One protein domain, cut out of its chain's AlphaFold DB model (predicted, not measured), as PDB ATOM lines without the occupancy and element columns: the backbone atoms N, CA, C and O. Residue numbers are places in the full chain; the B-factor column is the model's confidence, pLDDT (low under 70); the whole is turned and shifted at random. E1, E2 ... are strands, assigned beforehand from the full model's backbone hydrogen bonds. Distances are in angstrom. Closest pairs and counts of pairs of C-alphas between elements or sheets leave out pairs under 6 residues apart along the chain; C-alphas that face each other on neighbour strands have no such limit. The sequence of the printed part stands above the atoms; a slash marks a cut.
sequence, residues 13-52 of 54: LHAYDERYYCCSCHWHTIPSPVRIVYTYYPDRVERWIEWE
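AT A GLANCE: This is residues 13 to 52 of the 54 residues of an uncharacterized protein of Melghirimyces profundicolus (UniProt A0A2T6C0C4). Two strand hairpins follow each other along the chain: a small one, E1 and E2, set crosswise at one end, and a long two-stranded arm, E3 and E4, that makes most of the length. E2 runs on into E3 at 59 degrees, and the tip of the arm, residues 40 to 45, sticks out free, while the first printed residues, 13 to 14, fold back beside E1. The printed part has 40 residues, with no named helix and four named strands, E1, E2, E3 and E4 in that order, in two antiparallel sheets of two strands each; the class is all strand. The whole is only just loose, close to extended, with a radius of gyration of the C-alphas of 13.4 A, and it spans 39 by 19 by 14 A, only just a rod.

IN THESE COORDINATES: The printed part begins at Leu 13, with its C-alpha at (15.929, -9.005, -35.943). E1 is residues 19 to 22, 10.0 A from first to last C-alpha, beginning at C-alpha 19 at (12.665, -16.726, -37.520). E2 is residues 29 to 31, 6.5 A long. E3, residues 33 to 40, is the longest strand by residues and measures 19.8 A. E4, residues 45 to 51, also measures 19.8 A and ends at C-alpha 51 at (20.083, -24.685, -40.374).

HOW THE PARTS SIT: Residues 13 to 14 pair with residues 20 to 21 of E1 in a short antiparallel pairing. E1 and E2 form a hairpin, antiparallel with 138 degrees between their directions. The C-alphas of Tyr 20 and Ile 30 face each other at 4.9 A, and N 20 and O 30 are within hydrogen-bond range at 2.8 A, as are N 30 and O 20 at 2.7 A. E2 runs on into E3 across a break of 1 residue, Ser 32, and the two meet only through their link. E3 and E4 form the second hairpin, antiparallel with 163 degrees between their directions. Near its tip N 39 and O 46 are 2.9 A apart, and toward its other end N 50 and O 35 are 2.9 A apart, both within hydrogen-bond range. E2 and E4 have 1 pair of C-alphas within 8 A, those of Pro 31 and Trp 51, 7.2 A apart. E1 is apart from E3 and from E4.

THE WHOLE: The two C-alphas farthest apart are those of His 26 and Pro 42, at 39.7 A. The printed part runs from 13 to 52 with no cut. The links E2 to E3 and E3 to E4 are tight, and E1 to E2 is a short link of 6 residues. The mean pLDDT of the printed part is 80.9, and residues 15 to 17 are under 70.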
ATOM      1  N   LEU A  13      17.020  -9.225 -36.890       78.81
ATOM      2  CA  LEU A  13      15.929  -9.005 -35.943       78.81
ATOM      3  C   LEU A  13      15.257 -10.339 -35.631       78.81
ATOM      4  O   LEU A  13      15.032 -11.134 -36.542       78.81
ATOM      5  N   HIS A  14      14.941 -10.578 -34.359       71.56
ATOM      6  CA  HIS A  14      14.176 -11.748 -33.937       71.56
ATOM      7  C   HIS A  14      12.703 -11.563 -34.331       71.56
ATOM      8  O   HIS A  14      12.084 -10.569 -33.951       71.56
ATOM      9  N   ALA A  15      12.158 -12.493 -35.110       67.31
ATOM     10  CA  ALA A  15      10.739 -12.568 -35.441       67.31
ATOM     11  C   ALA A  15       9.984 -13.370 -34.373       67.31
ATOM     12  O   ALA A  15      10.578 -14.172 -33.657       67.31
ATOM     13  N   TYR A  16       8.669 -13.185 -34.289       63.88
ATOM     14  CA  TYR A  16       7.823 -13.894 -33.323       63.88
ATOM     15  C   TYR A  16       7.717 -15.412 -33.583       63.88
ATOM     16  O   TYR A  16       7.474 -16.156 -32.641       63.88
ATOM     17  N   ASP A  17       7.993 -15.874 -34.808       68.44
ATOM     18  CA  ASP A  17       7.800 -17.273 -35.235       68.44
ATOM     19  C   ASP A  17       9.096 -18.101 -35.254       68.44
ATOM     20  O   ASP A  17       9.295 -18.909 -36.159       68.44
ATOM     21  N   GLU A  18      10.032 -17.843 -34.336       70.94
ATOM     22  CA  GLU A  18      11.361 -18.483 -34.356       70.94
ATOM     23  C   GLU A  18      12.069 -18.285 -35.708       70.94
ATOM     24  O   GLU A  18      12.706 -19.178 -36.264       70.94
ATOM     25  N   ARG A  19      11.962 -17.091 -36.286       75.88
ATOM     26  CA  ARG A  19      12.665 -16.726 -37.520       75.88
ATOM     27  C   ARG A  19      13.481 -15.464 -37.295       75.88
ATOM     28  O   ARG A  19      13.252 -14.720 -36.349       75.88
ATOM     29  N   TYR A  20      14.435 -15.206 -38.175       81.31
ATOM     30  CA  TYR A  20      15.227 -13.984 -38.166       81.31
ATOM     31  C   TYR A  20      14.990 -13.195 -39.444       81.31
ATOM     32  O   TYR A  20      15.010 -13.758 -40.532       81.31
ATOM     33  N   TYR A  21      14.831 -11.882 -39.340       82.94
ATOM     34  CA  TYR A  21      14.791 -11.004 -40.509       82.94
ATOM     35  C   TYR A  21      16.138 -10.323 -40.697       82.94
ATOM     36  O   TYR A  21      16.668  -9.722 -39.758       82.94
ATOM     37  N   CYS A  22      16.696 -10.382 -41.908       85.31
ATOM     38  CA  CYS A  22      17.895  -9.613 -42.224       85.31
ATOM     39  C   CYS A  22      17.550  -8.241 -42.800       85.31
ATOM     40  O   CYS A  22      17.159  -8.118 -43.958       85.31
ATOM     41  N   CYS A  23      17.818  -7.180 -42.040       82.06
ATOM     42  CA  CYS A  23      17.566  -5.804 -42.480       82.06
ATOM     43  C   CYS A  23      18.511  -5.323 -43.594       82.06
ATOM     44  O   CYS A  23      18.355  -4.210 -44.085       82.06
ATOM     45  N   SER A  24      19.542  -6.098 -43.946       84.25
ATOM     46  CA  SER A  24      20.575  -5.675 -44.904       84.25
ATOM     47  C   SER A  24      20.350  -6.173 -46.330       84.25
ATOM     48  O   SER A  24      20.767  -5.491 -47.255       84.25
ATOM     49  N   CYS A  25      19.693  -7.318 -46.530       76.75
ATOM     50  CA  CYS A  25      19.473  -7.899 -47.859       76.75
ATOM     51  C   CYS A  25      17.989  -8.187 -48.114       76.75
ATOM     52  O   CYS A  25      17.592  -9.321 -48.359       76.75
ATOM     53  N   HIS A  26      17.177  -7.128 -48.055       73.25
ATOM     54  CA  HIS A  26      15.747  -7.135 -48.408       73.25
ATOM     55  C   HIS A  26      14.796  -7.780 -47.398       73.25
ATOM     56  O   HIS A  26      13.728  -8.235 -47.790       73.25
ATOM     57  N   TRP A  27      15.139  -7.801 -46.106       70.12
ATOM     58  CA  TRP A  27      14.208  -8.264 -45.064       70.12
ATOM     59  C   TRP A  27      13.708  -9.694 -45.285       70.12
ATOM     60  O   TRP A  27      12.641 -10.062 -44.807       70.12
ATOM     61  N   HIS A  28      14.480 -10.514 -46.001       75.25
ATOM     62  CA  HIS A  28      14.113 -11.904 -46.189       75.25
ATOM     63  C   HIS A  28      14.139 -12.637 -44.847       75.25
ATOM     64  O   HIS A  28      14.932 -12.334 -43.942       75.25
ATOM     65  N   THR A  29      13.245 -13.608 -44.744       77.19
ATOM     66  CA  THR A  29      13.113 -14.449 -43.571       77.19
ATOM     67  C   THR A  29      14.191 -15.524 -43.594       77.19
ATOM     68  O   THR A  29      14.367 -16.235 -44.580       77.19
ATOM     69  N   ILE A  30      14.913 -15.643 -42.494       79.00
ATOM     70  CA  ILE A  30      15.914 -16.668 -42.240       79.00
ATOM     71  C   ILE A  30      15.295 -17.611 -41.202       79.00
ATOM     72  O   ILE A  30      14.831 -17.126 -40.166       79.00
ATOM     73  N   PRO A  31      15.241 -18.930 -41.452       76.50
ATOM     74  CA  PRO A  31      14.759 -19.879 -40.449       76.50
ATOM     75  C   PRO A  31      15.634 -19.805 -39.192       76.50
ATOM     76  O   PRO A  31      16.808 -19.447 -39.291       76.50
ATOM     77  N   SER A  32      15.102 -20.119 -38.008       75.31
ATOM     78  CA  SER A  32      15.984 -20.263 -36.846       75.31
ATOM     79  C   SER A  32      17.032 -21.344 -37.092       75.31
ATOM     80  O   SER A  32      16.763 -22.344 -37.761       75.31
ATOM     81  N   PRO A  33      18.252 -21.154 -36.574       74.19
ATOM     82  CA  PRO A  33      19.231 -22.219 -36.590       74.19
ATOM     83  C   PRO A  33      18.733 -23.380 -35.725       74.19
ATOM     84  O   PRO A  33      18.337 -23.167 -34.583       74.19
ATOM     85  N   VAL A  34      18.819 -24.601 -36.252       79.69
ATOM     86  CA  VAL A  34      18.510 -25.844 -35.520       79.69
ATOM     87  C   VAL A  34      19.440 -25.977 -34.329       79.69
ATOM     88  O   VAL A  34      19.044 -26.345 -33.226       79.69
ATOM     89  N   ARG A  35      20.723 -25.698 -34.575       79.81
ATOM     90  CA  ARG A  35      21.788 -25.896 -33.604       79.81
ATOM     91  C   ARG A  35      22.936 -24.939 -33.873       79.81
ATOM     92  O   ARG A  35      23.362 -24.742 -35.012       79.81
ATOM     93  N   ILE A  36      23.480 -24.375 -32.800       82.56
ATOM     94  CA  ILE A  36      24.767 -23.679 -32.828       82.56
ATOM     95  C   ILE A  36      25.797 -24.637 -32.241       82.56
ATOM     96  O   ILE A  36      25.711 -24.990 -31.066       82.56
ATOM     97  N   VAL A  37      26.753 -25.071 -33.061       84.38
ATOM     98  CA  VAL A  37      27.793 -26.016 -32.645       84.38
ATOM     99  C   VAL A  37      29.054 -25.246 -32.288       84.38
ATOM    100  O   VAL A  37      29.497 -24.377 -33.043       84.38
ATOM    101  N   TYR A  38      29.617 -25.582 -31.129       89.62
ATOM    102  CA  TYR A  38      30.905 -25.086 -30.665       89.62
ATOM    103  C   TYR A  38      31.871 -26.259 -30.567       89.62
ATOM    104  O   TYR A  38      31.577 -27.250 -29.897       89.62
ATOM    105  N   THR A  39      33.027 -26.131 -31.204       92.06
ATOM    106  CA  THR A  39      34.119 -27.091 -31.076       92.06
ATOM    107  C   THR A  39      35.293 -26.405 -30.412       92.06
ATOM    108  O   THR A  39      35.818 -25.407 -30.907       92.06
ATOM    109  N   TYR A  40      35.665 -26.937 -29.254       93.50
ATOM    110  CA  TYR A  40      36.746 -26.420 -28.433       93.50
ATOM    111  C   TYR A  40      38.026 -27.173 -28.783       93.50
ATOM    112  O   TYR A  40      38.121 -28.380 -28.567       93.50
ATOM    113  N   TYR A  41      38.997 -26.448 -29.321       94.38
ATOM    114  CA  TYR A  41      40.375 -26.894 -29.477       94.38
ATOM    115  C   TYR A  41      41.232 -26.246 -28.374       94.38
ATOM    116  O   TYR A  41      40.807 -25.249 -27.784       94.38
ATOM    117  N   PRO A  42      42.432 -26.773 -28.074       95.94
ATOM    118  CA  PRO A  42      43.300 -26.203 -27.040       95.94
ATOM    119  C   PRO A  42      43.671 -24.724 -27.260       95.94
ATOM    120  O   PRO A  42      43.880 -23.996 -26.295       95.94
ATOM    121  N   ASP A  43      43.745 -24.278 -28.515       96.81
ATOM    122  CA  ASP A  43      44.197 -22.947 -28.938       96.81
ATOM    123  C   ASP A  43      43.088 -22.074 -29.551       96.81
ATOM    124  O   ASP A  43      43.261 -20.861 -29.695       96.81
ATOM    125  N   ARG A  44      41.944 -22.661 -29.925       91.62
ATOM    126  CA  ARG A  44      40.855 -21.941 -30.598       91.62
ATOM    127  C   ARG A  44      39.480 -22.537 -30.333       91.62
ATOM    128  O   ARG A  44      39.332 -23.712 -30.019       91.62
ATOM    129  N   VAL A  45      38.448 -21.725 -30.543       93.25
ATOM    130  CA  VAL A  45      37.056 -22.184 -30.552       93.25
ATOM    131  C   VAL A  45      36.494 -21.989 -31.950       93.25
ATOM    132  O   VAL A  45      36.403 -20.861 -32.439       93.25
ATOM    133  N   GLU A  46      36.110 -23.088 -32.590       90.31
ATOM    134  CA  GLU A  46      35.380 -23.049 -33.850       90.31
ATOM    135  C   GLU A  46      33.879 -23.059 -33.587       90.31
ATOM    136  O   GLU A  46      33.376 -23.669 -32.642       90.31
ATOM    137  N   ARG A  47      33.153 -22.330 -34.430       86.19
ATOM    138  CA  ARG A  47      31.708 -22.166 -34.333       86.19
ATOM    139  C   ARG A  47      31.106 -22.259 -35.723       86.19
ATOM    140  O   ARG A  47      31.446 -21.451 -36.587       86.19
ATOM    141  N   TRP A  48      30.121 -23.132 -35.885       84.25
ATOM    142  CA  TRP A  48      29.252 -23.151 -37.059       84.25
ATOM    143  C   TRP A  48      27.789 -23.291 -36.654       84.25
ATOM    144  O   TRP A  48      27.442 -23.473 -35.486       84.25
ATOM    145  N   ILE A  49      26.917 -23.078 -37.629       83.31
ATOM    146  CA  ILE A  49      25.480 -22.963 -37.425       83.31
ATOM    147  C   ILE A  49      24.826 -23.933 -38.390       83.31
ATOM    148  O   ILE A  49      25.044 -23.839 -39.597       83.31
ATOM    149  N   GLU A  50      24.065 -24.871 -37.844       81.12
ATOM    150  CA  GLU A  50      23.275 -25.817 -38.617       81.12
ATOM    151  C   GLU A  50      21.863 -25.258 -38.760       81.12
ATOM    152  O   GLU A  50      21.216 -24.887 -37.779       81.12
ATOM    153  N   TRP A  51      21.411 -25.163 -40.004       75.94
ATOM    154  CA  TRP A  51      20.083 -24.685 -40.374       75.94
ATOM    155  C   TRP A  51      19.226 -25.879 -40.790       75.94
ATOM    156  O   TRP A  51      19.771 -26.883 -41.258       75.94
ATOM    157  N   GLU A  52      17.903 -25.778 -40.656       70.38
ATOM    158  CA  GLU A  52      17.018 -26.787 -41.239       70.38
ATOM    159  C   GLU A  52      17.230 -26.793 -42.753       70.38
ATOM    160  O   GLU A  52      17.211 -25.742 -43.402       70.38
TER     161      GLU A  52